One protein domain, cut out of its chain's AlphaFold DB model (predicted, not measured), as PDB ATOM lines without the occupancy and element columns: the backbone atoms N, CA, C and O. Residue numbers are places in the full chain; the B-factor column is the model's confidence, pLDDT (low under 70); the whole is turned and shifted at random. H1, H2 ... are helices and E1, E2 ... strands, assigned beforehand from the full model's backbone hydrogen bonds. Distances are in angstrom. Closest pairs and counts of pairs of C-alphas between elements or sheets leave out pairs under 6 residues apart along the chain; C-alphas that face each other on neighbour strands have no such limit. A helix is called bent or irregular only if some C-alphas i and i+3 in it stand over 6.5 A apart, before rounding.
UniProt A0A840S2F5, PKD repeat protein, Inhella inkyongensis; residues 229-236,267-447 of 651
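What this domain is: This is residues 229 to 236 and 267 to 447 of the 651 residues of the protein "PKD repeat protein" of Inhella inkyongensis (UniProt A0A840S2F5). A five-stranded sheet, curled like part of a barrel, folds back on itself, with E1 and E2 facing E4 and E5 and E3 as the hinge. H3 covers E2 and E3, and the long helix H8 runs past E5, also meeting H3, H4 and H5. The printed part has 189 residues with eight named helices and five named strands, in the order H1 E1 E2 E3 H2 H3 H4 H5 E4 H6 E5 H7 H8; the sheet order is E1 E2 E3 E4 E5, mixed, and the class is mixed, helices and strands. The whole is compact, with a radius of gyration of the C-alphas of 15.7 A and spans of 45 by 36 by 29 A.

How they stand to each other: H1, residues 229 to 236, is not on the sheet. E1, residues 277 to 282, E2, residues 291 to 302, and E3, residues 308 to 314, form a meander, each strand the antiparallel neighbour of the one before. E1 and E2 are a hairpin, with N 280 and O 293 2.8 A apart, within hydrogen-bond range. E2 and E3 are a hairpin too, with N 296 and O 313 at 2.8 A; E2 bends by 68 degrees at residue 298. H2, residues 315 to 319, is on the sheet at a height of 8.1 A, over none of the strands, but only just: 2 of its C-alphas fall on E2. H3, residues 325 to 335, is on the same face, at a height of 9.2 A over E2 and E3, slantwise at 35 degrees to E3 on the local plane; it is irregular, with C-alphas 327 and 330 7.2 A apart. H4, residues 341 to 349, touches H3 only at the corner, the closest C-alphas being those of Phe 335 and Gly 341, 4.3 A apart. H5, residues 355 to 359, is not on the sheet. E4, residues 374 to 379, is parallel to E3, with N 376 and O 310 at 2.9 A; these strands and the four helices between them make a strand-helix-strand unit, two parallel neighbour strands joined through helices. E4, H6, residues 396 to 399, and E5, residues 408 to 413, make another, with a right-handed crossover; N 377 and O 410 are 2.9 A apart. H7, residues 414 to 419, only grazes the sheet, as does H6. H8, residues 421 to 445, is the hub, touching H3, H4, H5 and H7. Its closest C-alphas to H3 are those of Lys 425 and Leu 331, 5.6 A apart, at a steep tilt of 49 degrees, the same way. With H4 the closest are those of Ile 429 and Gly 341, 6.9 A, at a shallow tilt of 31 degrees. In H1, H2, H4 and H7 every O i to N i+4 pair is within hydrogen-bond range; H3 has 4 of 7, H8 20 of 21, H5 0 of 1 but 2 of 2 O i to N i+3 pairs, and H6 is too short for an i+4 pair.

Where its parts are: H1 begins at C-alpha 229, (-6.210, 71.132, 9.953). From first to last C-alpha E1 measures 15.8 A, E2 29.3 A, E3 19.4 A, H3 14.9 A, H4 12.1 A, E4 15.9 A and E5 17.5 A. E2 begins at C-alpha 291, (13.033, 66.991, 20.283). H8 measures 34.2 A and ends at C-alpha 445, (13.961, 98.888, 20.902).

The domain as a whole: The two C-alphas farthest apart, those of Pro 368 and Thr 385, are 46.2 A apart. Residues 237 to 266 are not printed, and C-alphas 236 and 267 across the cut are 31.4 A apart. The links from H5 to E4 and from E4 to H6 are long, with 14 and 16 residues. The mean pLDDT of the printed part is 88.2; residues 229 to 232, 235 to 236, 269 to 271, 284 to 288 and 383 to 387 are under 70.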
ATOM      1  N   GLU A 229      -7.678  71.205  10.059       57.47
ATOM      2  CA  GLU A 229      -6.210  71.132   9.953       57.47
ATOM      3  C   GLU A 229      -5.577  72.535   9.958       57.47
ATOM      4  O   GLU A 229      -4.592  72.774  10.656       57.47
ATOM      5  N   GLN A 230      -6.174  73.496   9.244       65.50
ATOM      6  CA  GLN A 230      -5.713  74.888   9.260       65.50
ATOM      7  C   GLN A 230      -5.880  75.516  10.653       65.50
ATOM      8  O   GLN A 230      -4.973  76.186  11.140       65.50
ATOM      9  N   ASP A 231      -7.007  75.272  11.328       64.75
ATOM     10  CA  ASP A 231      -7.284  75.802  12.668       64.75
ATOM     11  C   ASP A 231      -6.298  75.308  13.735       64.75
ATOM     12  O   ASP A 231      -5.985  76.054  14.660       64.75
ATOM     13  N   ALA A 232      -5.775  74.084  13.600       62.28
ATOM     14  CA  ALA A 232      -4.658  73.613  14.418       62.28
ATOM     15  C   ALA A 232      -3.382  74.430  14.145       62.28
ATOM     16  O   ALA A 232      -2.827  74.999  15.083       62.28
ATOM     17  N   ARG A 233      -3.001  74.584  12.865       73.50
ATOM     18  CA  ARG A 233      -1.774  75.291  12.442       73.50
ATOM     19  C   ARG A 233      -1.654  76.715  12.967       73.50
ATOM     20  O   ARG A 233      -0.644  77.078  13.560       73.50
ATOM     21  N   TYR A 234      -2.694  77.519  12.782       71.38
ATOM     22  CA  TYR A 234      -2.676  78.912  13.230       71.38
ATOM     23  C   TYR A 234      -2.780  79.043  14.764       71.38
ATOM     24  O   TYR A 234      -2.185  79.953  15.352       71.38
ATOM     25  N   ARG A 235      -3.482  78.111  15.437       64.50
ATOM     26  CA  ARG A 235      -3.530  78.077  16.909       64.50
ATOM     27  C   ARG A 235      -2.174  77.768  17.517       64.50
ATOM     28  O   ARG A 235      -1.797  78.490  18.433       64.50
ATOM     29  N   HIS A 236      -1.475  76.742  17.023       69.62
ATOM     30  CA  HIS A 236      -0.123  76.421  17.479       69.62
ATOM     31  C   HIS A 236       0.754  77.665  17.373       69.62
ATOM     32  O   HIS A 236       1.227  78.145  18.389       69.62
ATOM     33  N   ARG A 267      30.021  83.473  19.620       73.25
ATOM     34  CA  ARG A 267      30.405  83.793  18.232       73.25
ATOM     35  C   ARG A 267      29.543  83.045  17.225       73.25
ATOM     36  O   ARG A 267      28.835  82.099  17.559       73.25
ATOM     37  N   LYS A 268      29.660  83.446  15.962       74.38
ATOM     38  CA  LYS A 268      29.225  82.636  14.826       74.38
ATOM     39  C   LYS A 268      29.895  81.257  14.903       74.38
ATOM     40  O   LYS A 268      31.122  81.173  14.973       74.38
ATOM     41  N   VAL A 269      29.102  80.188  14.845       67.94
ATOM     42  CA  VAL A 269      29.620  78.821  14.653       67.94
ATOM     43  C   VAL A 269      30.395  78.761  13.329       67.94
ATOM     44  O   VAL A 269      30.050  79.454  12.369       67.94
ATOM     45  N   GLN A 270      31.464  77.961  13.265       67.69
ATOM     46  CA  GLN A 270      32.284  77.837  12.058       67.69
ATOM     47  C   GLN A 270      31.424  77.494  10.829       67.69
ATOM     48  O   GLN A 270      30.501  76.682  10.912       67.69
ATOM     49  N   ALA A 271      31.725  78.135   9.694       64.75
ATOM     50  CA  ALA A 271      30.939  78.008   8.471       64.75
ATOM     51  C   ALA A 271      30.802  76.536   8.047       64.75
ATOM     52  O   ALA A 271      31.797  75.839   7.850       64.75
ATOM     53  N   ALA A 272      29.558  76.076   7.912       80.38
ATOM     54  CA  ALA A 272      29.257  74.703   7.540       80.38
ATOM     55  C   ALA A 272      29.380  74.502   6.021       80.38
ATOM     56  O   ALA A 272      28.821  75.267   5.227       80.38
ATOM     57  N   GLU A 273      30.081  73.442   5.623       89.88
ATOM     58  CA  GLU A 273      30.194  73.008   4.229       89.88
ATOM     59  C   GLU A 273      28.987  72.168   3.801       89.88
ATOM     60  O   GLU A 273      28.333  71.527   4.627       89.88
ATOM     61  N   LEU A 274      28.684  72.153   2.502       95.56
ATOM     62  CA  LEU A 274      27.599  71.327   1.965       95.56
ATOM     63  C   LEU A 274      27.820  69.849   2.320       95.56
ATOM     64  O   LEU A 274      28.935  69.339   2.235       95.56
ATOM     65  N   GLY A 275      26.756  69.167   2.742       95.38
ATOM     66  CA  GLY A 275      26.819  67.798   3.254       95.38
ATOM     67  C   GLY A 275      27.156  67.676   4.747       95.38
ATOM     68  O   GLY A 275      26.968  66.588   5.297       95.38
ATOM     69  N   SER A 276      27.575  68.756   5.423       95.88
ATOM     70  CA  SER A 276      27.766  68.772   6.886       95.88
ATOM     71  C   SER A 276      26.469  68.434   7.617       95.88
ATOM     72  O   SER A 276      25.384  68.830   7.184       95.88
ATOM     73  N   THR A 277      26.579  67.749   8.751       95.69
ATOM     74  CA  THR A 277      25.444  67.388   9.607       95.69
ATOM     75  C   THR A 277      25.435  68.197  10.898       95.69
ATOM     76  O   THR A 277      26.478  68.612  11.402       95.69
ATOM     77  N   ARG A 278      24.238  68.437  11.437       94.12
ATOM     78  CA  ARG A 278      24.030  69.126  12.712       94.12
ATOM     79  C   ARG A 278      22.764  68.603  13.385       94.12
ATOM     80  O   ARG A 278      21.759  68.378  12.713       94.12
ATOM     81  N   VAL A 279      22.811  68.450  14.708       94.19
ATOM     82  CA  VAL A 279      21.608  68.232  15.517       94.19
ATOM     83  C   VAL A 279      20.926  69.579  15.758       94.19
ATOM     84  O   VAL A 279      21.575  70.540  16.179       94.19
ATOM     85  N   TRP A 280      19.632  69.632  15.467       93.25
ATOM     86  CA  TRP A 280      18.740  70.759  15.713       93.25
ATOM     87  C   TRP A 280      17.666  70.339  16.707       93.25
ATOM     88  O   TRP A 280      17.131  69.239  16.594       93.25
ATOM     89  N   ILE A 281      17.353  71.203  17.667       89.44
ATOM     90  CA  ILE A 281      16.306  70.943  18.659       89.44
ATOM     91  C   ILE A 281      15.020  71.663  18.235       89.44
ATOM     92  O   ILE A 281      15.020  72.891  18.135       89.44
ATOM     93  N   GLU A 282      13.958  70.899  17.971       85.31
ATOM     94  CA  GLU A 282      12.573  71.375  17.824       85.31
ATOM     95  C   GLU A 282      11.939  71.545  19.218       85.31
ATOM     96  O   GLU A 282      12.267  70.800  20.146       85.31
ATOM     97  N   GLY A 283      11.001  72.484  19.364       73.00
ATOM     98  CA  GLY A 283      10.208  72.638  20.587       73.00
ATOM     99  C   GLY A 283      10.963  73.338  21.720       73.00
ATOM    100  O   GLY A 283      11.796  74.213  21.482       73.00
ATOM    101  N   GLY A 284      10.649  72.987  22.971       60.31
ATOM    102  CA  GLY A 284      11.189  73.672  24.153       60.31
ATOM    103  C   GLY A 284      10.434  74.949  24.546       60.31
ATOM    104  O   GLY A 284      11.036  75.835  25.169       60.31
ATOM    105  N   SER A 285       9.152  75.022  24.167       57.62
ATOM    106  CA  SER A 285       8.100  75.884  24.735       57.62
ATOM    107  C   SER A 285       7.629  75.326  26.098       57.62
ATOM    108  O   SER A 285       8.107  74.275  26.533       57.62
ATOM    109  N   PHE A 286       6.675  75.960  26.794       46.34
ATOM    110  CA  PHE A 286       6.049  75.348  27.984       46.34
ATOM    111  C   PHE A 286       5.203  74.097  27.670       46.34
ATOM    112  O   PHE A 286       4.824  73.388  28.605       46.34
ATOM    113  N   PHE A 287       4.902  73.821  26.394       49.47
ATOM    114  CA  PHE A 287       3.965  72.771  25.977       49.47
ATOM    115  C   PHE A 287       4.602  71.652  25.137       49.47
ATOM    116  O   PHE A 287       4.114  70.523  25.197       49.47
ATOM    117  N   ASP A 288       5.706  71.919  24.427       61.25
ATOM    118  CA  ASP A 288       6.348  70.961  23.516       61.25
ATOM    119  C   ASP A 288       7.695  70.444  24.046       61.25
ATOM    120  O   ASP A 288       8.585  71.247  24.363       61.25
ATOM    121  N   PRO A 289       7.911  69.114  24.093       71.31
ATOM    122  CA  PRO A 289       9.180  68.541  24.519       71.31
ATOM    123  C   PRO A 289      10.309  68.871  23.533       71.31
ATOM    124  O   PRO A 289      10.143  68.785  22.316       71.31
ATOM    125  N   GLU A 290      11.489  69.183  24.072       85.00
ATOM    126  CA  GLU A 290      12.715  69.378  23.289       85.00
ATOM    127  C   GLU A 290      13.047  68.100  22.498       85.00
ATOM    128  O   GLU A 290      13.392  67.069  23.080       85.00
ATOM    129  N   THR A 291      12.927  68.161  21.169       86.75
ATOM    130  CA  THR A 291      13.033  66.991  20.283       86.75
ATOM    131  C   THR A 291      14.213  67.153  19.314       86.75
ATOM    132  O   THR A 291      14.222  68.098  18.524       86.75
ATOM    133  N   PRO A 292      15.235  66.274  19.355       91.31
ATOM    134  CA  PRO A 292      16.427  66.402  18.519       91.31
ATOM    135  C   PRO A 292      16.255  65.766  17.131       91.31
ATOM    136  O   PRO A 292      15.921  64.589  17.012       91.31
ATOM    137  N   TYR A 293      16.614  66.508  16.083       93.06
ATOM    138  CA  TYR A 293      16.655  66.047  14.693       93.06
ATOM    139  C   TYR A 293      18.061  66.186  14.120       93.06
ATOM    140  O   TYR A 293      18.701  67.228  14.268       93.06
ATOM    141  N   THR A 294      18.548  65.163  13.415       96.06
ATOM    142  CA  THR A 294      19.825  65.253  12.690       96.06
ATOM    143  C   THR A 294      19.558  65.718  11.264       96.06
ATOM    144  O   THR A 294      19.040  64.960  10.447       96.06
ATOM    145  N   ALA A 295      19.927  66.959  10.951       97.25
ATOM    146  CA  ALA A 295      19.762  67.539   9.622       97.25
ATOM    147  C   ALA A 295      21.101  67.655   8.883       97.25
ATOM    148  O   ALA A 295      22.161  67.816   9.493       97.25
ATOM    149  N   GLN A 296      21.044  67.620   7.553       98.06
ATOM    150  CA  GLN A 296      22.172  67.842   6.655       98.06
ATOM    151  C   GLN A 296      22.023  69.177   5.914       98.06
ATOM    152  O   GLN A 296      20.937  69.518   5.445       98.06
ATOM    153  N   LEU A 297      23.118  69.926   5.774       98.25
ATOM    154  CA  LEU A 297      23.159  71.151   4.978       98.25
ATOM    155  C   LEU A 297      23.137  70.808   3.481       98.25
ATOM    156  O   LEU A 297      24.148  70.366   2.930       98.25
ATOM    157  N   LEU A 298      21.998  71.025   2.818       98.12
ATOM    158  CA  LEU A 298      21.822  70.714   1.392       98.12
ATOM    159  C   LEU A 298      22.076  71.901   0.464       98.12
ATOM    160  O   LEU A 298      22.419  71.691  -0.700       98.12
ATOM    161  N   ALA A 299      21.906  73.130   0.953       97.19
ATOM    162  CA  ALA A 299      22.159  74.335   0.177       97.19
ATOM    163  C   ALA A 299      22.582  75.515   1.060       97.19
ATOM    164  O   ALA A 299      22.190  75.615   2.222       97.19
ATOM    165  N   ARG A 300      23.345  76.449   0.487       95.25
ATOM    166  CA  ARG A 300      23.673  77.743   1.099       95.25
ATOM    167  C   ARG A 300      23.694  78.855   0.058       95.25
ATOM    168  O   ARG A 300      23.889  78.577  -1.126       95.25
ATOM    169  N   CYS A 301      23.508  80.100   0.480       94.12
ATOM    170  CA  CYS A 301      23.696  81.266  -0.381       94.12
ATOM    171  C   CYS A 301      24.107  82.516   0.412       94.12
ATOM    172  O   CYS A 301      23.763  82.627   1.591       94.12
ATOM    173  N   PRO A 302      24.796  83.479  -0.228       90.94
ATOM    174  CA  PRO A 302      25.057  84.775   0.378       90.94
ATOM    175  C   PRO A 302      23.773  85.596   0.518       90.94
ATOM    176  O   PRO A 302      22.887  85.561  -0.341       90.94
ATOM    177  N   ALA A 303      23.726  86.380   1.590       87.06
ATOM    178  CA  ALA A 303      22.701  87.369   1.880       87.06
ATOM    179  C   ALA A 303      23.335  88.759   2.097       87.06
ATOM    180  O   ALA A 303      24.557  88.863   2.271       87.06
ATOM    181  N   PRO A 304      22.534  89.843   2.090       82.69
ATOM    182  CA  PRO A 304      23.012  91.181   2.417       82.69
ATOM    183  C   PRO A 304      23.742  91.265   3.760       82.69
ATOM    184  O   PRO A 304      23.630  90.394   4.623       82.69
ATOM    185  N   PHE A 305      24.515  92.340   3.910       81.38
ATOM    186  CA  PHE A 305      25.349  92.635   5.081       81.38
ATOM    187  C   PHE A 305      26.455  91.603   5.385       81.38
ATOM    188  O   PHE A 305      27.231  91.816   6.306       81.38
ATOM    189  N   GLY A 306      26.609  90.545   4.578       83.88
ATOM    190  CA  GLY A 306      27.680  89.547   4.714       83.88
ATOM    191  C   GLY A 306      27.279  88.265   5.452       83.88
ATOM    192  O   GLY A 306      28.146  87.445   5.757       83.88
ATOM    193  N   ARG A 307      25.982  88.064   5.726       89.69
ATOM    194  CA  ARG A 307      25.448  86.799   6.263       89.69
ATOM    195  C   ARG A 307      25.364  85.722   5.172       89.69
ATOM    196  O   ARG A 307      25.338  86.031   3.979       89.69
ATOM    197  N   GLN A 308      25.283  84.452   5.562       92.12
ATOM    198  CA  GLN A 308      24.787  83.372   4.700       92.12
ATOM    199  C   GLN A 308      23.381  82.949   5.136       92.12
ATOM    200  O   GLN A 308      23.024  83.061   6.310       92.12
ATOM    201  N   ILE A 309      22.610  82.402   4.195       95.19
ATOM    202  CA  ILE A 309      21.411  81.609   4.482       95.19
ATOM    203  C   ILE A 309      21.769  80.138   4.265       95.19
ATOM    204  O   ILE A 309      22.297  79.778   3.209       95.19
ATOM    205  N   LEU A 310      21.508  79.298   5.265       96.56
ATOM    206  CA  LEU A 310      21.873  77.882   5.304       96.56
ATOM    207  C   LEU A 310      20.611  77.013   5.383       96.56
ATOM    208  O   LEU A 310      19.838  77.140   6.330       96.56
ATOM    209  N   TYR A 311      20.422  76.117   4.412       98.00
ATOM    210  CA  TYR A 311      19.236  75.265   4.281       98.00
ATOM    211  C   TYR A 311      19.541  73.843   4.754       98.00
ATOM    212  O   TYR A 311      20.165  73.044   4.044       98.00
ATOM    213  N   TRP A 312      19.100  73.543   5.969       98.44
ATOM    214  CA  TRP A 312      19.266  72.254   6.625       98.44
ATOM    215  C   TRP A 312      18.010  71.419   6.411       98.44
ATOM    216  O   TRP A 312      16.905  71.913   6.612       98.44
ATOM    217  N   VAL A 313      18.173  70.160   6.017       98.44
ATOM    218  CA  VAL A 313      17.059  69.226   5.815       98.44
ATOM    219  C   VAL A 313      17.294  67.981   6.653       98.44
ATOM    220  O   VAL A 313      18.391  67.421   6.634       98.44
ATOM    221  N   ASP A 314      16.274  67.568   7.396       97.56
ATOM    222  CA  ASP A 314      16.253  66.322   8.161       97.56
ATOM    223  C   ASP A 314      16.711  65.126   7.309       97.56
ATOM    224  O   ASP A 314      16.241  64.910   6.186       97.56
ATOM    225  N   GLN A 315      17.650  64.343   7.845       96.56
ATOM    226  CA  GLN A 315      18.184  63.175   7.160       96.56
ATOM    227  C   GLN A 315      17.124  62.121   6.835       96.56
ATOM    228  O   GLN A 315      17.289  61.432   5.830       96.56
ATOM    229  N   GLU A 316      16.036  61.995   7.599       94.31
ATOM    230  CA  GLU A 316      14.966  61.046   7.257       94.31
ATOM    231  C   GLU A 316      14.188  61.482   6.005       94.31
ATOM    232  O   GLU A 316      13.888  60.653   5.140       94.31
ATOM    233  N   LEU A 317      13.967  62.787   5.812       95.56
ATOM    234  CA  LEU A 317      13.367  63.319   4.580       95.56
ATOM    235  C   LEU A 317      14.272  63.120   3.356       95.56
ATOM    236  O   LEU A 317      13.767  62.952   2.244       95.56
ATOM    237  N   ILE A 318      15.593  63.105   3.554       97.31
ATOM    238  CA  ILE A 318      16.582  62.815   2.505       97.31
ATOM    239  C   ILE A 318      16.606  61.313   2.189       97.31
ATOM    240  O   ILE A 318      16.494  60.930   1.025       97.31
ATOM    241  N   LYS A 319      16.699  60.449   3.212       95.88
ATOM    242  CA  LYS A 319      16.714  58.979   3.068       95.88
ATOM    243  C   LYS A 319      15.463  58.463   2.360       95.88
ATOM    244  O   LYS A 319      15.559  57.621   1.473       95.88
ATOM    245  N   THR A 320      14.297  59.004   2.711       94.44
ATOM    246  CA  THR A 320      13.010  58.675   2.073       94.44
ATOM    247  C   THR A 320      12.833  59.295   0.682       94.44
ATOM    248  O   THR A 320      11.824  59.047   0.028       94.44
ATOM    249  N   SER A 321      13.790  60.103   0.201       94.88
ATOM    250  CA  SER A 321      13.672  60.914  -1.022       94.88
ATOM    251  C   SER A 321      12.470  61.877  -1.023       94.88
ATOM    252  O   SER A 321      12.076  62.390  -2.078       94.88
ATOM    253  N   THR A 322      11.895  62.165   0.151       95.75
ATOM    254  CA  THR A 322      10.811  63.141   0.337       95.75
ATOM    255  C   THR A 322      11.296  64.537  -0.039       95.75
ATOM    256  O   THR A 322      10.638  65.209  -0.836       95.75
ATOM    257  N   LEU A 323      12.502  64.910   0.399       97.75
ATOM    258  CA  LEU A 323      13.224  66.114  -0.016       97.75
ATOM    259  C   LEU A 323      14.624  65.784  -0.556       97.75
ATOM    260  O   LEU A 323      15.192  64.725  -0.309       97.75
ATOM    261  N   SER A 324      15.169  66.712  -1.337       97.75
ATOM    262  CA  SER A 324      16.514  66.671  -1.920       97.75
ATOM    263  C   SER A 324      16.948  68.095  -2.280       97.75
ATOM    264  O   SER A 324      16.109  68.999  -2.309       97.75
ATOM    265  N   THR A 325      18.224  68.308  -2.621       97.62
ATOM    266  CA  THR A 325      18.726  69.622  -3.069       97.62
ATOM    267  C   THR A 325      17.898  70.188  -4.228       97.62
ATOM    268  O   THR A 325      17.526  71.354  -4.198       97.62
ATOM    269  N   GLN A 326      17.525  69.356  -5.209       97.62
ATOM    270  CA  GLN A 326      16.683  69.781  -6.334       97.62
ATOM    271  C   GLN A 326      15.257  70.150  -5.899       97.62
ATOM    272  O   GLN A 326      14.682  71.090  -6.440       97.62
ATOM    273  N   LYS A 327      14.680  69.433  -4.923       97.62
ATOM    274  CA  LYS A 327      13.325  69.717  -4.429       97.62
ATOM    275  C   LYS A 327      13.249  71.011  -3.619       97.62
ATOM    276  O   LYS A 327      12.244  71.695  -3.728       97.62
ATOM    277  N   ILE A 328      14.282  71.367  -2.849       98.00
ATOM    278  CA  ILE A 328      14.304  72.626  -2.074       98.00
ATOM    279  C   ILE A 328      14.786  73.839  -2.889       98.00
ATOM    280  O   ILE A 328      14.679  74.973  -2.425       98.00
ATOM    281  N   GLU A 329      15.308  73.624  -4.100       97.81
ATOM    282  CA  GLU A 329      15.882  74.680  -4.941       97.81
ATOM    283  C   GLU A 329      14.921  75.856  -5.216       97.81
ATOM    284  O   GLU A 329      15.375  76.993  -5.102       97.81
ATOM    285  N   PRO A 330      13.609  75.671  -5.482       97.56
ATOM    286  CA  PRO A 330      12.686  76.798  -5.650       97.56
ATOM    287  C   PRO A 330      12.567  77.693  -4.405       97.56
ATOM    288  O   PRO A 330      12.482  78.913  -4.542       97.56
ATOM    289  N   LEU A 331      12.594  77.107  -3.200       97.38
ATOM    290  CA  LEU A 331      12.562  77.840  -1.926       97.38
ATOM    291  C   LEU A 331      13.885  78.573  -1.660       97.38
ATOM    292  O   LEU A 331      13.892  79.683  -1.135       97.38
ATOM    293  N   ARG A 332      15.011  77.975  -2.058       97.12
ATOM    294  CA  ARG A 332      16.315  78.645  -2.029       97.12
ATOM    295  C   ARG A 332      16.329  79.837  -2.992       97.12
ATOM    296  O   ARG A 332      16.680  80.950  -2.607       97.12
ATOM    297  N   ALA A 333      15.930  79.615  -4.240       96.62
ATOM    298  CA  ALA A 333      15.984  80.605  -5.308       96.62
ATOM    299  C   ALA A 333      15.086  81.828  -5.052       96.62
ATOM    300  O   ALA A 333      15.491  82.938  -5.387       96.62
ATOM    301  N   SER A 334      13.913  81.660  -4.427       95.50
ATOM    302  CA  SER A 334      13.033  82.789  -4.083       95.50
ATOM    303  C   SER A 334      13.590  83.683  -2.969       95.50
ATOM    304  O   SER A 334      13.265  84.867  -2.913       95.50
ATOM    305  N   PHE A 335      14.429  83.141  -2.082       94.00
ATOM    306  CA  PHE A 335      14.984  83.856  -0.928       94.00
ATOM    307  C   PHE A 335      16.334  84.522  -1.205       94.00
ATOM    308  O   PHE A 335      16.595  85.613  -0.694       94.00
ATOM    309  N   CYS A 336      17.189  83.855  -1.981       92.56
ATOM    310  CA  CYS A 336      18.597  84.202  -2.150       92.56
ATOM    311  C   CYS A 336      18.864  85.363  -3.123       92.56
ATOM    312  O   CYS A 336      18.103  85.631  -4.051       92.56
ATOM    313  N   GLY A 337      20.036  85.988  -2.964       88.44
ATOM    314  CA  GLY A 337      20.523  87.061  -3.834       88.44
ATOM    315  C   GLY A 337      19.961  88.443  -3.487       88.44
ATOM    316  O   GLY A 337      19.003  88.584  -2.732       88.44
ATOM    317  N   GLU A 338      20.558  89.488  -4.062       86.75
ATOM    318  CA  GLU A 338      20.286  90.899  -3.722       86.75
ATOM    319  C   GLU A 338      18.839  91.353  -3.984       86.75
ATOM    320  O   GLU A 338      18.391  92.357  -3.437       86.75
ATOM    321  N   LYS A 339      18.101  90.613  -4.821       88.06
ATOM    322  CA  LYS A 339      16.692  90.875  -5.163       88.06
ATOM    323  C   LYS A 339      15.727  89.795  -4.655       88.06
ATOM    324  O   LYS A 339      14.537  89.886  -4.965       88.06
ATOM    325  N   GLY A 340      16.224  88.804  -3.913       92.69
ATOM    326  CA  GLY A 340      15.425  87.733  -3.320       92.69
ATOM    327  C   GLY A 340      14.621  88.194  -2.103       92.69
ATOM    328  O   GLY A 340      14.819  89.293  -1.575       92.69
ATOM    329  N   GLY A 341      13.711  87.333  -1.648       95.19
ATOM    330  CA  GLY A 341      12.798  87.590  -0.537       95.19
ATOM    331  C   GLY A 341      13.502  88.055   0.739       95.19
ATOM    332  O   GLY A 341      13.099  89.065   1.312       95.19
ATOM    333  N   TYR A 342      14.610  87.408   1.125       96.38
ATOM    334  CA  TYR A 342      15.369  87.815   2.312       96.38
ATOM    335  C   TYR A 342      15.882  89.252   2.194       96.38
ATOM    336  O   TYR A 342      15.672  90.067   3.092       96.38
ATOM    337  N   ALA A 343      16.528  89.573   1.066       95.25
ATOM    338  CA  ALA A 343      17.131  90.880   0.839       95.25
ATOM    339  C   ALA A 343      16.089  92.006   0.850       95.25
ATOM    340  O   ALA A 343      16.334  93.067   1.422       95.25
ATOM    341  N   ARG A 344      14.903  91.756   0.282       95.44
ATOM    342  CA  ARG A 344      13.785  92.708   0.296       95.44
ATOM    343  C   ARG A 344      13.208  92.893   1.699       95.44
ATOM    344  O   ARG A 344      13.009  94.035   2.103       95.44
ATOM    345  N   SER A 345      13.014  91.817   2.464       96.62
ATOM    346  CA  SER A 345      12.538  91.906   3.850       96.62
ATOM    347  C   SER A 345      13.483  92.718   4.736       96.62
ATOM    348  O   SER A 345      13.021  93.635   5.415       96.62
ATOM    349  N   VAL A 346      14.800  92.467   4.692       95.56
ATOM    350  CA  VAL A 346      15.756  93.237   5.516       95.56
ATOM    351  C   VAL A 346      15.958  94.675   5.030       95.56
ATOM    352  O   VAL A 346      16.223  95.557   5.842       95.56
ATOM    353  N   ALA A 347      15.784  94.952   3.733       94.00
ATOM    354  CA  ALA A 347      15.807  96.318   3.205       94.00
ATOM    355  C   ALA A 347      14.567  97.140   3.609       94.00
ATOM    356  O   ALA A 347      14.656  98.361   3.726       94.00
ATOM    357  N   LEU A 348      13.418  96.488   3.828       94.62
ATOM    358  CA  LEU A 348      12.191  97.129   4.310       94.62
ATOM    359  C   LEU A 348      12.165  97.280   5.834       94.62
ATOM    360  O   LEU A 348      11.864  98.354   6.340       94.62
ATOM    361  N   MET A 349      12.450  96.205   6.565       96.38
ATOM    362  CA  MET A 349      12.193  96.122   8.007       96.38
ATOM    363  C   MET A 349      13.470  96.224   8.864       96.38
ATOM    364  O   MET A 349      13.394  96.379  10.081       96.38
ATOM    365  N   GLY A 350      14.649  96.196   8.238       95.44
ATOM    366  CA  GLY A 350      15.951  96.136   8.902       95.44
ATOM    367  C   GLY A 350      16.490  94.707   9.025       95.44
ATOM    368  O   GLY A 350      15.767  93.731   8.847       95.44
ATOM    369  N   ASP A 351      17.786  94.585   9.320       94.12
ATOM    370  CA  ASP A 351      18.468  93.287   9.443       94.12
ATOM    371  C   ASP A 351      17.906  92.419  10.586       94.12
ATOM    372  O   ASP A 351      17.290  92.925  11.527       94.12
ATOM    373  N   VAL A 352      18.143  91.109  10.509       94.44
ATOM    374  CA  VAL A 352      17.672  90.100  11.474       94.44
ATOM    375  C   VAL A 352      18.406  90.126  12.817       94.44
ATOM    376  O   VAL A 352      17.903  89.559  13.778       94.44
ATOM    377  N   TRP A 353      19.598  90.729  12.889       94.88
ATOM    378  CA  TRP A 353      20.433  90.784  14.096       94.88
ATOM    379  C   TRP A 353      21.413  91.971  14.048       94.88
ATOM    380  O   TRP A 353      21.378  92.778  13.115       94.88
ATOM    381  N   GLY A 354      22.263  92.113  15.067       92.62
ATOM    382  CA  GLY A 354      23.333  93.114  15.111       92.62
ATOM    383  C   GLY A 354      23.696  93.578  16.522       92.62
ATOM    384  O   GLY A 354      23.230  93.027  17.520       92.62
ATOM    385  N   ASP A 355      24.511  94.633  16.590       90.50
ATOM    386  CA  ASP A 355      25.199  95.122  17.795       90.50
ATOM    387  C   ASP A 355      24.305  95.366  19.021       90.50
ATOM    388  O   ASP A 355      24.782  95.280  20.151       90.50
ATOM    389  N   ALA A 356      23.005  95.630  18.847       91.44
ATOM    390  CA  ALA A 356      22.093  95.802  19.981       91.44
ATOM    391  C   ALA A 356      21.971  94.529  20.844       91.44
ATOM    392  O   ALA A 356      21.798  94.627  22.057       91.44
ATOM    393  N   ALA A 357      22.147  93.342  20.251       89.19
ATOM    394  CA  ALA A 357      22.202  92.081  20.988       89.19
ATOM    395  C   ALA A 357      23.440  91.971  21.897       89.19
ATOM    396  O   ALA A 357      23.448  91.172  22.831       89.19
ATOM    397  N   ALA A 358      24.483  92.782  21.675       85.00
ATOM    398  CA  ALA A 358      25.677  92.756  22.511       85.00
ATOM    399  C   ALA A 358      25.448  93.314  23.927       85.00
ATOM    400  O   ALA A 358      26.247  93.012  24.812       85.00
ATOM    401  N   ALA A 359      24.367  94.072  24.147       84.88
ATOM    402  CA  ALA A 359      23.998  94.619  25.453       84.88
ATOM    403  C   ALA A 359      23.519  93.551  26.459       84.88
ATOM    404  O   ALA A 359      23.616  93.770  27.665       84.88
ATOM    405  N   ASP A 360      23.034  92.398  25.985       83.25
ATOM    406  CA  ASP A 360      22.689  91.251  26.827       83.25
ATOM    407  C   ASP A 360      23.762  90.169  26.675       83.25
ATOM    408  O   ASP A 360      23.984  89.637  25.587       83.25
ATOM    409  N   ASN A 361      24.441  89.817  27.769       79.75
ATOM    410  CA  ASN A 361      25.521  88.835  27.729       79.75
ATOM    411  C   ASN A 361      25.080  87.380  27.520       79.75
ATOM    412  O   ASN A 361      25.923  86.528  27.242       79.75
ATOM    413  N   SER A 362      23.786  87.087  27.624       81.75
ATOM    414  CA  SER A 362      23.227  85.754  27.402       81.75
ATOM    415  C   SER A 362      22.945  85.437  25.927       81.75
ATOM    416  O   SER A 362      22.834  84.263  25.563       81.75
ATOM    417  N   LEU A 363      22.873  86.462  25.069       87.31
ATOM    418  CA  LEU A 363      22.567  86.339  23.642       87.31
ATOM    419  C   LEU A 363      23.800  86.019  22.784       87.31
ATOM    420  O   LEU A 363      24.931  86.406  23.112       87.31
ATOM    421  N   ILE A 364      23.568  85.357  21.646       90.94
ATOM    422  CA  ILE A 364      24.565  85.229  20.573       90.94
ATOM    423  C   ILE A 364      24.904  86.610  19.999       90.94
ATOM    424  O   ILE A 364      24.048  87.490  19.897       90.94
ATOM    425  N   GLN A 365      26.160  86.813  19.612       89.62
ATOM    426  CA  GLN A 365      26.646  88.087  19.086       89.62
ATOM    427  C   GLN A 365      27.050  87.953  17.622       89.62
ATOM    428  O   GLN A 365      27.660  86.962  17.216       89.62
ATOM    429  N   ASP A 366      26.758  88.995  16.850       90.19
ATOM    430  CA  ASP A 366      27.553  89.306  15.669       90.19
ATOM    431  C   ASP A 366      28.913  89.855  16.117       90.19
ATOM    432  O   ASP A 366      28.999  90.601  17.093       90.19
ATOM    433  N   LEU A 367      29.977  89.502  15.399       82.94
ATOM    434  CA  LEU A 367      31.305  90.084  15.584       82.94
ATOM    435  C   LEU A 367      31.863  90.578  14.240       82.94
ATOM    436  O   LEU A 367      31.455  90.072  13.189       82.94
ATOM    437  N   PRO A 368      32.824  91.523  14.231       82.12
ATOM    438  CA  PRO A 368      33.467  91.986  13.003       82.12
ATOM    439  C   PRO A 368      34.030  90.823  12.171       82.12
ATOM    440  O   PRO A 368      34.864  90.052  12.642       82.12
ATOM    441  N   GLY A 369      33.545  90.674  10.933       81.38
ATOM    442  CA  GLY A 369      33.909  89.567  10.034       81.38
ATOM    443  C   GLY A 369      33.309  88.194  10.390       81.38
ATOM    444  O   GLY A 369      33.583  87.218   9.697       81.38
ATOM    445  N   GLN A 370      32.491  88.099  11.442       85.12
ATOM    446  CA  GLN A 370      31.855  86.871  11.932       85.12
ATOM    447  C   GLN A 370      30.391  87.140  12.317       85.12
ATOM    448  O   GLN A 370      29.995  87.001  13.475       85.12
ATOM    449  N   LEU A 371      29.582  87.540  11.334       90.88
ATOM    450  CA  LEU A 371      28.136  87.677  11.516       90.88
ATOM    451  C   LEU A 371      27.466  86.303  11.607       90.88
ATOM    452  O   LEU A 371      27.842  85.380  10.878       90.88
ATOM    453  N   GLN A 372      26.455  86.186  12.462       91.88
ATOM    454  CA  GLN A 372      25.583  85.022  12.584       91.88
ATOM    455  C   GLN A 372      24.881  84.734  11.249       91.88
ATOM    456  O   GLN A 372      24.366  85.650  10.597       91.88
ATOM    457  N   ASP A 373      24.872  83.463  10.848       93.50
ATOM    458  CA  ASP A 373      24.135  83.004   9.666       93.50
ATOM    459  C   ASP A 373      22.656  82.795   9.989       93.50
ATOM    460  O   ASP A 373      22.279  82.564  11.139       93.50
ATOM    461  N   VAL A 374      21.823  82.857   8.952       95.00
ATOM    462  CA  VAL A 374      20.388  82.588   9.040       95.00
ATOM    463  C   VAL A 374      20.131  81.153   8.606       95.00
ATOM    464  O   VAL A 374      20.513  80.734   7.514       95.00
ATOM    465  N   HIS A 375      19.482  80.382   9.462       96.38
ATOM    466  CA  HIS A 375      19.248  78.962   9.260       96.38
ATOM    467  C   HIS A 375      17.778  78.710   8.919       96.38
ATOM    468  O   HIS A 375      16.889  79.026   9.705       96.38
ATOM    469  N   VAL A 376      17.534  78.106   7.758       97.50
ATOM    470  CA  VAL A 376      16.237  77.535   7.382       97.50
ATOM    471  C   VAL A 376      16.333  76.037   7.643       97.50
ATOM    472  O   VAL A 376      17.113  75.350   6.981       97.50
ATOM    473  N   VAL A 377      15.598  75.537   8.634       97.44
ATOM    474  CA  VAL A 377      15.682  74.141   9.082       97.44
ATOM    475  C   VAL A 377      14.371  73.431   8.766       97.44
ATOM    476  O   VAL A 377      13.326  73.719   9.343       97.44
ATOM    477  N   ILE A 378      14.431  72.510   7.811       97.31
ATOM    478  CA  ILE A 378      13.279  71.795   7.268       97.31
ATOM    479  C   ILE A 378      13.237  70.406   7.911       97.31
ATOM    480  O   ILE A 378      14.095  69.563   7.631       97.31
ATOM    481  N   LEU A 379      12.267  70.189   8.801       94.06
ATOM    482  CA  LEU A 379      12.180  68.995   9.647       94.06
ATOM    483  C   LEU A 379      11.094  68.037   9.170       94.06
ATOM    484  O   LEU A 379      10.005  68.480   8.803       94.06
ATOM    485  N   GLY A 380      11.356  66.730   9.231       89.88
ATOM    486  CA  GLY A 380      10.311  65.721   9.085       89.88
ATOM    487  C   GLY A 380       9.444  65.641  10.334       89.88
ATOM    488  O   GLY A 380       9.703  66.311  11.340       89.88
ATOM    489  N   ARG A 381       8.392  64.830  10.280       84.19
ATOM    490  CA  ARG A 381       7.541  64.542  11.439       84.19
ATOM    491  C   ARG A 381       8.075  63.333  12.193       84.19
ATOM    492  O   ARG A 381       8.301  62.282  11.600       84.19
ATOM    493  N   ALA A 382       8.161  63.442  13.519       71.50
ATOM    494  CA  ALA A 382       8.465  62.303  14.392       71.50
ATOM    495  C   ALA A 382       7.467  61.130  14.231       71.50
ATOM    496  O   ALA A 382       7.816  59.976  14.472       71.50
ATOM    497  N   ASP A 383       6.235  61.417  13.796       69.75
ATOM    498  CA  ASP A 383       5.228  60.432  13.397       69.75
ATOM    499  C   ASP A 383       4.639  60.821  12.025       69.75
ATOM    500  O   ASP A 383       3.789  61.718  11.958       69.75
ATOM    501  N   PRO A 384       5.051  60.159  10.924       64.25
ATOM    502  CA  PRO A 384       4.562  60.455   9.574       64.25
ATOM    503  C   PRO A 384       3.055  60.232   9.377       64.25
ATOM    504  O   PRO A 384       2.499  60.689   8.380       64.25
ATOM    505  N   THR A 385       2.382  59.524  10.293       63.94
ATOM    506  CA  THR A 385       0.929  59.293  10.222       63.94
ATOM    507  C   THR A 385       0.112  60.470  10.754       63.94
ATOM    508  O   THR A 385      -1.089  60.554  10.490       63.94
ATOM    509  N   LYS A 386       0.750  61.407  11.468       65.62
ATOM    510  CA  LYS A 386       0.110  62.610  12.004       65.62
ATOM    511  C   LYS A 386       0.262  63.799  11.056       65.62
ATOM    512  O   LYS A 386       1.259  63.965  10.351       65.62
ATOM    513  N   THR A 387      -0.734  64.678  11.066       65.56
ATOM    514  CA  THR A 387      -0.602  66.039  10.533       65.56
ATOM    515  C   THR A 387       0.226  66.868  11.506       65.56
ATOM    516  O   THR A 387      -0.114  66.903  12.689       65.56
ATOM    517  N   ARG A 388       1.267  67.560  11.027       73.88
ATOM    518  CA  ARG A 388       1.923  68.586  11.842       73.88
ATOM    519  C   ARG A 388       0.950  69.740  12.058       73.88
ATOM    520  O   ARG A 388       0.256  70.165  11.130       73.88
ATOM    521  N   ASP A 389       0.898  70.220  13.286       73.12
ATOM    522  CA  ASP A 389       0.060  71.321  13.733       73.12
ATOM    523  C   ASP A 389       0.770  72.672  13.610       73.12
ATOM    524  O   ASP A 389       0.322  73.632  14.208       73.12
ATOM    525  N   TRP A 390       1.825  72.782  12.801       82.00
ATOM    526  CA  TRP A 390       2.472  74.042  12.434       82.00
ATOM    527  C   TRP A 390       3.029  73.959  11.001       82.00
ATOM    528  O   TRP A 390       3.174  72.866  10.449       82.00
ATOM    529  N   ALA A 391       3.275  75.110  10.361       85.62
ATOM    530  CA  ALA A 391       3.820  75.192   8.994       85.62
ATOM    531  C   ALA A 391       5.233  75.795   8.978       85.62
ATOM    532  O   ALA A 391       6.157  75.209   8.417       85.62
ATOM    533  N   GLY A 392       5.408  76.929   9.653       89.38
ATOM    534  CA  GLY A 392       6.699  77.453  10.085       89.38
ATOM    535  C   GLY A 392       6.629  77.867  11.554       89.38
ATOM    536  O   GLY A 392       5.531  77.895  12.105       89.38
ATOM    537  N   TYR A 393       7.779  78.137  12.177       87.56
ATOM    538  CA  TYR A 393       7.856  78.968  13.385       87.56
ATOM    539  C   TYR A 393       9.262  79.554  13.606       87.56
ATOM    540  O   TYR A 393      10.278  79.022  13.136       87.56
ATOM    541  N   VAL A 394       9.319  80.611  14.422       87.81
ATOM    542  CA  VAL A 394      10.537  81.144  15.052       87.81
ATOM    543  C   VAL A 394      10.377  81.114  16.569       87.81
ATOM    544  O   VAL A 394       9.335  81.487  17.102       87.81
ATOM    545  N   LEU A 395      11.430  80.702  17.279       85.06
ATOM    546  CA  LEU A 395      11.481  80.674  18.745       85.06
ATOM    547  C   LEU A 395      12.705  81.449  19.241       85.06
ATOM    548  O   LEU A 395      13.841  81.032  19.016       85.06
ATOM    549  N   GLY A 396      12.487  82.567  19.940       84.12
ATOM    550  CA  GLY A 396      13.565  83.477  20.365       84.12
ATOM    551  C   GLY A 396      14.561  82.857  21.357       84.12
ATOM    552  O   GLY A 396      15.716  83.276  21.434       84.12
ATOM    553  N   ARG A 397      14.172  81.789  22.076       83.56
ATOM    554  CA  ARG A 397      15.088  81.011  22.938       83.56
ATOM    555  C   ARG A 397      16.269  80.423  22.150       83.56
ATOM    556  O   ARG A 397      17.325  80.174  22.730       83.56
ATOM    557  N   ASN A 398      16.140  80.261  20.831       87.81
ATOM    558  CA  ASN A 398      17.241  79.847  19.964       87.81
ATOM    559  C   ASN A 398      18.378  80.870  19.870       87.81
ATOM    560  O   ASN A 398      19.498  80.474  19.568       87.81
ATOM    561  N   ASN A 399      18.131  82.155  20.142       89.94
ATOM    562  CA  ASN A 399      19.136  83.209  19.988       89.94
ATOM    563  C   ASN A 399      19.992  83.432  21.259       89.94
ATOM    564  O   ASN A 399      20.837  84.326  21.300       89.94
ATOM    565  N   TYR A 400      19.810  82.608  22.294       85.94
ATOM    566  CA  TYR A 400      20.661  82.595  23.487       85.94
ATOM    567  C   TYR A 400      21.876  81.693  23.259       85.94
ATOM    568  O   TYR A 400      21.744  80.598  22.716       85.94
ATOM    569  N   ALA A 401      23.052  82.103  23.735       84.06
ATOM    570  CA  ALA A 401      24.297  81.335  23.608       84.06
ATOM    571  C   ALA A 401      24.302  80.031  24.436       84.06
ATOM    572  O   ALA A 401      25.053  79.109  24.145       84.06
ATOM    573  N   GLN A 402      23.438  79.949  25.452       79.44
ATOM    574  CA  GLN A 402      23.103  78.724  26.199       79.44
ATOM    575  C   GLN A 402      21.657  78.267  25.907       79.44
ATOM    576  O   GLN A 402      21.035  77.567  26.703       79.44
ATOM    577  N   GLY A 403      21.080  78.749  24.805       76.38
ATOM    578  CA  GLY A 403      19.758  78.362  24.328       76.38
ATOM    579  C   GLY A 403      19.780  77.042  23.563       76.38
ATOM    580  O   GLY A 403      20.828  76.437  23.361       76.38
ATOM    581  N   LEU A 404      18.602  76.635  23.090       81.38
ATOM    582  CA  LEU A 404      18.363  75.371  22.377       81.38
ATOM    583  C   LEU A 404      19.333  75.125  21.214       81.38
ATOM    584  O   LEU A 404      19.882  74.036  21.075       81.38
ATOM    585  N   ASN A 405      19.522  76.143  20.370       88.56
ATOM    586  CA  ASN A 405      20.286  76.029  19.130       88.56
ATOM    587  C   ASN A 405      21.370  77.113  18.954       88.56
ATOM    588  O   ASN A 405      22.139  77.010  18.003       88.56
ATOM    589  N   ALA A 406      21.449  78.140  19.811       89.81
ATOM    590  CA  ALA A 406      22.411  79.251  19.702       89.81
ATOM    591  C   ALA A 406      22.605  79.770  18.253       89.81
ATOM    592  O   ALA A 406      23.720  79.834  17.736       89.81
ATOM    593  N   ALA A 407      21.501  80.068  17.562       92.06
ATOM    594  CA  ALA A 407      21.470  80.401  16.137       92.06
ATOM    595  C   ALA A 407      20.291  81.324  15.787       92.06
ATOM    596  O   ALA A 407      19.277  81.344  16.488       92.06
ATOM    597  N   LEU A 408      20.391  82.042  14.664       94.12
ATOM    598  CA  LEU A 408      19.252  82.701  14.018       94.12
ATOM    599  C   LEU A 408      18.548  81.659  13.144       94.12
ATOM    600  O   LEU A 408      19.046  81.321  12.072       94.12
ATOM    601  N   VAL A 409      17.442  81.084  13.616       93.62
ATOM    602  CA  VAL A 409      16.821  79.905  12.989       93.62
ATOM    603  C   VAL A 409      15.312  80.053  12.820       93.62
ATOM    604  O   VAL A 409      14.624  80.562  13.703       93.62
ATOM    605  N   MET A 410      14.831  79.575  11.675       94.25
ATOM    606  CA  MET A 410      13.425  79.433  11.307       94.25
ATOM    607  C   MET A 410      13.184  77.964  10.943       94.25
ATOM    608  O   MET A 410      13.969  77.385  10.183       94.25
ATOM    609  N   PHE A 411      12.120  77.364  11.470       93.62
ATOM    610  CA  PHE A 411      11.764  75.968  11.207       93.62
ATOM    611  C   PHE A 411      10.621  75.876  10.188       93.62
ATOM    612  O   PHE A 411       9.760  76.750  10.172       93.62
ATOM    613  N   LEU A 412      10.611  74.835   9.342       94.38
ATOM    614  CA  LEU A 412       9.572  74.558   8.329       94.38
ATOM    615  C   LEU A 412       9.175  73.063   8.322       94.38
ATOM    616  O   LEU A 412      10.052  72.200   8.406       94.38
ATOM    617  N   ASP A 413       7.880  72.749   8.171       91.88
ATOM    618  CA  ASP A 413       7.362  71.370   8.015       91.88
ATOM    619  C   ASP A 413       7.751  70.787   6.646       91.88
ATOM    620  O   ASP A 413       7.275  71.228   5.597       91.88
ATOM    621  N   GLY A 414       8.635  69.789   6.638       94.00
ATOM    622  CA  GLY A 414       9.255  69.283   5.414       94.00
ATOM    623  C   GLY A 414       8.334  68.473   4.507       94.00
ATOM    624  O   GLY A 414       8.458  68.560   3.284       94.00
ATOM    625  N   GLU A 415       7.366  67.752   5.064       91.88
ATOM    626  CA  GLU A 415       6.284  67.119   4.307       91.88
ATOM    627  C   GLU A 415       5.398  68.176   3.626       91.88
ATOM    628  O   GLU A 415       4.938  67.976   2.500       91.88
ATOM    629  N   GLY A 416       5.202  69.328   4.273       90.50
ATOM    630  CA  GLY A 416       4.555  70.500   3.695       90.50
ATOM    631  C   GLY A 416       5.355  71.119   2.546       90.50
ATOM    632  O   GLY A 416       4.798  71.294   1.462       90.50
ATOM    633  N   VAL A 417       6.661  71.357   2.738       95.06
ATOM    634  CA  VAL A 417       7.582  71.825   1.677       95.06
ATOM    635  C   VAL A 417       7.563  70.879   0.471       95.06
ATOM    636  O   VAL A 417       7.575  71.333  -0.672       95.06
ATOM    637  N   ALA A 418       7.511  69.565   0.707       94.69
ATOM    638  CA  ALA A 418       7.440  68.558  -0.351       94.69
ATOM    639  C   ALA A 418       6.085  68.531  -1.088       94.69
ATOM    640  O   ALA A 418       6.034  68.075  -2.233       94.69
ATOM    641  N   LYS A 419       5.000  68.989  -0.444       92.31
ATOM    642  CA  LYS A 419       3.631  68.996  -0.985       92.31
ATOM    643  C   LYS A 419       3.313  70.258  -1.793       92.31
ATOM    644  O   LYS A 419       2.765  70.135  -2.883       92.31
ATOM    645  N   ASP A 420       3.624  71.442  -1.268       92.00
ATOM    646  CA  ASP A 420       3.443  72.721  -1.967       92.00
ATOM    647  C   ASP A 420       4.560  73.700  -1.588       92.00
ATOM    648  O   ASP A 420       4.472  74.452  -0.619       92.00
ATOM    649  N   ILE A 421       5.641  73.688  -2.367       94.44
ATOM    650  CA  ILE A 421       6.796  74.545  -2.100       94.44
ATOM    651  C   ILE A 421       6.490  76.040  -2.251       94.44
ATOM    652  O   ILE A 421       7.153  76.848  -1.606       94.44
ATOM    653  N   GLU A 422       5.494  76.432  -3.052       92.00
ATOM    654  CA  GLU A 422       5.151  77.845  -3.252       92.00
ATOM    655  C   GLU A 422       4.507  78.437  -1.993       92.00
ATOM    656  O   GLU A 422       4.918  79.505  -1.536       92.00
ATOM    657  N   ASP A 423       3.593  77.699  -1.357       90.62
ATOM    658  CA  ASP A 423       3.042  78.076  -0.049       90.62
ATOM    659  C   ASP A 423       4.142  78.231   1.010       90.62
ATOM    660  O   ASP A 423       4.071  79.127   1.854       90.62
ATOM    661  N   TYR A 424       5.185  77.398   0.945       94.19
ATOM    662  CA  TYR A 424       6.315  77.444   1.875       94.19
ATOM    663  C   TYR A 424       7.319  78.565   1.592       94.19
ATOM    664  O   TYR A 424       8.016  78.983   2.517       94.19
ATOM    665  N   LYS A 425       7.351  79.134   0.381       96.31
ATOM    666  CA  LYS A 425       8.039  80.416   0.140       96.31
ATOM    667  C   LYS A 425       7.343  81.555   0.887       96.31
ATOM    668  O   LYS A 425       8.025  82.394   1.472       96.31
ATOM    669  N   SER A 426       6.008  81.553   0.891       94.81
ATOM    670  CA  SER A 426       5.184  82.504   1.650       94.81
ATOM    671  C   SER A 426       5.420  82.335   3.156       94.81
ATOM    672  O   SER A 426       5.849  83.274   3.823       94.81
ATOM    673  N   THR A 427       5.309  81.103   3.669       93.94
ATOM    674  CA  THR A 427       5.616  80.774   5.074       93.94
ATOM    675  C   THR A 427       7.043  81.183   5.471       93.94
ATOM    676  O   THR A 427       7.251  81.711   6.556       93.94
ATOM    677  N   ALA A 428       8.044  81.035   4.600       96.44
ATOM    678  CA  ALA A 428       9.396  81.500   4.914       96.44
ATOM    679  C   ALA A 428       9.488  83.036   5.070       96.44
ATOM    680  O   ALA A 428      10.224  83.508   5.937       96.44
ATOM    681  N   ILE A 429       8.743  83.830   4.283       97.38
ATOM    682  CA  ILE A 429       8.636  85.295   4.474       97.38
ATOM    683  C   ILE A 429       7.922  85.640   5.785       97.38
ATOM    684  O   ILE A 429       8.325  86.587   6.469       97.38
ATOM    685  N   HIS A 430       6.898  84.866   6.144       95.56
ATOM    686  CA  HIS A 430       6.190  84.988   7.412       95.56
ATOM    687  C   HIS A 430       7.159  84.820   8.599       95.56
ATOM    688  O   HIS A 430       7.334  85.748   9.391       95.56
ATOM    689  N   GLU A 431       7.895  83.705   8.650       95.50
ATOM    690  CA  GLU A 431       8.877  83.444   9.713       95.50
ATOM    691  C   GLU A 431      10.029  84.451   9.730       95.50
ATOM    692  O   GLU A 431      10.454  84.907  10.794       95.50
ATOM    693  N   LEU A 432      10.505  84.879   8.558       96.94
ATOM    694  CA  LEU A 432      11.528  85.918   8.481       96.94
ATOM    695  C   LEU A 432      11.028  87.242   9.072       96.94
ATOM    696  O   LEU A 432      11.803  87.962   9.700       96.94
ATOM    697  N   THR A 433       9.741  87.557   8.916       97.06
ATOM    698  CA  THR A 433       9.146  88.750   9.526       97.06
ATOM    699  C   THR A 433       9.166  88.653  11.052       97.06
ATOM    700  O   THR A 433       9.564  89.619  11.704       97.06
ATOM    701  N   HIS A 434       8.843  87.489  11.627       94.50
ATOM    702  CA  HIS A 434       8.943  87.252  13.074       94.50
ATOM    703  C   HIS A 434      10.384  87.359  13.587       94.50
ATOM    704  O   HIS A 434      10.625  88.020  14.599       94.50
ATOM    705  N   LEU A 435      11.363  86.803  12.861       94.12
ATOM    706  CA  LEU A 435      12.785  86.920  13.209       94.12
ATOM    707  C   LEU A 435      13.275  88.382  13.172       94.12
ATOM    708  O   LEU A 435      13.951  88.827  14.102       94.12
ATOM    709  N   ILE A 436      12.896  89.152  12.144       96.06
ATOM    710  CA  ILE A 436      13.235  90.582  12.054       96.06
ATOM    711  C   ILE A 436      12.564  91.369  13.187       96.06
ATOM    712  O   ILE A 436      13.233  92.157  13.853       96.06
ATOM    713  N   GLN A 437      11.270  91.155  13.454       94.44
ATOM    714  CA  GLN A 437      10.561  91.855  14.531       94.44
ATOM    715  C   GLN A 437      11.130  91.526  15.917       94.44
ATOM    716  O   GLN A 437      11.267  92.433  16.742       94.44
ATOM    717  N   HIS A 438      11.525  90.273  16.169       92.31
ATOM    718  CA  HIS A 438      12.152  89.864  17.428       92.31
ATOM    719  C   HIS A 438      13.397  90.708  17.745       92.31
ATOM    720  O   HIS A 438      13.523  91.250  18.849       92.31
ATOM    721  N   TYR A 439      14.280  90.903  16.761       94.25
ATOM    722  CA  TYR A 439      15.454  91.753  16.932       94.25
ATOM    723  C   TYR A 439      15.127  93.252  16.888       94.25
ATOM    724  O   TYR A 439      15.515  93.993  17.791       94.25
ATOM    725  N   GLN A 440      14.413  93.727  15.863       95.44
ATOM    726  CA  GLN A 440      14.190  95.159  15.640       95.44
ATOM    727  C   GLN A 440      13.299  95.789  16.714       95.44
ATOM    728  O   GLN A 440      13.600  96.896  17.168       95.44
ATOM    729  N   LEU A 441      12.226  95.120  17.133       93.62
ATOM    730  CA  LEU A 441      11.312  95.630  18.155       93.62
ATOM    731  C   LEU A 441      11.755  95.180  19.548       93.62
ATOM    732  O   LEU A 441      11.998  96.027  20.411       93.62
ATOM    733  N   GLY A 442      11.915  93.868  19.740       89.75
ATOM    734  CA  GLY A 442      12.204  93.269  21.042       89.75
ATOM    735  C   GLY A 442      13.570  93.677  21.585       89.75
ATOM    736  O   GLY A 442      13.654  94.411  22.566       89.75
ATOM    737  N   ILE A 443      14.647  93.238  20.934       90.50
ATOM    738  CA  ILE A 443      16.016  93.424  21.445       90.50
ATOM    739  C   ILE A 443      16.489  94.873  21.284       90.50
ATOM    740  O   ILE A 443      16.935  95.503  22.239       90.50
ATOM    741  N   LYS A 444      16.377  95.433  20.076       93.25
ATOM    742  CA  LYS A 444      16.954  96.740  19.733       93.25
ATOM    743  C   LYS A 444      16.168  97.935  20.279       93.25
ATOM    744  O   LYS A 444      16.736  99.017  20.416       93.25
ATOM    745  N   ARG A 445      14.867  97.777  20.543       93.00
ATOM    746  CA  ARG A 445      13.961  98.888  20.902       93.00
ATOM    747  C   ARG A 445      13.097  98.630  22.145       93.00
ATOM    748  O   ARG A 445      12.269  99.491  22.459       93.00
ATOM    749  N   ASN A 446      13.275  97.490  22.826       90.06
ATOM    750  CA  ASN A 446      12.528  97.055  24.015       90.06
ATOM    751  C   ASN A 446      11.009  97.297  23.911       90.06
ATOM    752  O   ASN A 446      10.378  97.872  24.801       90.06
ATOM    753  N   ARG A 447      10.427  96.921  22.769       90.62
ATOM    754  CA  ARG A 447       9.000  97.079  22.463       90.62
ATOM    755  C   ARG A 447       8.481  95.874  21.689       90.62
ATOM    756  O   ARG A 447       9.247  95.055  21.194       90.62
TER     757      ARG A 447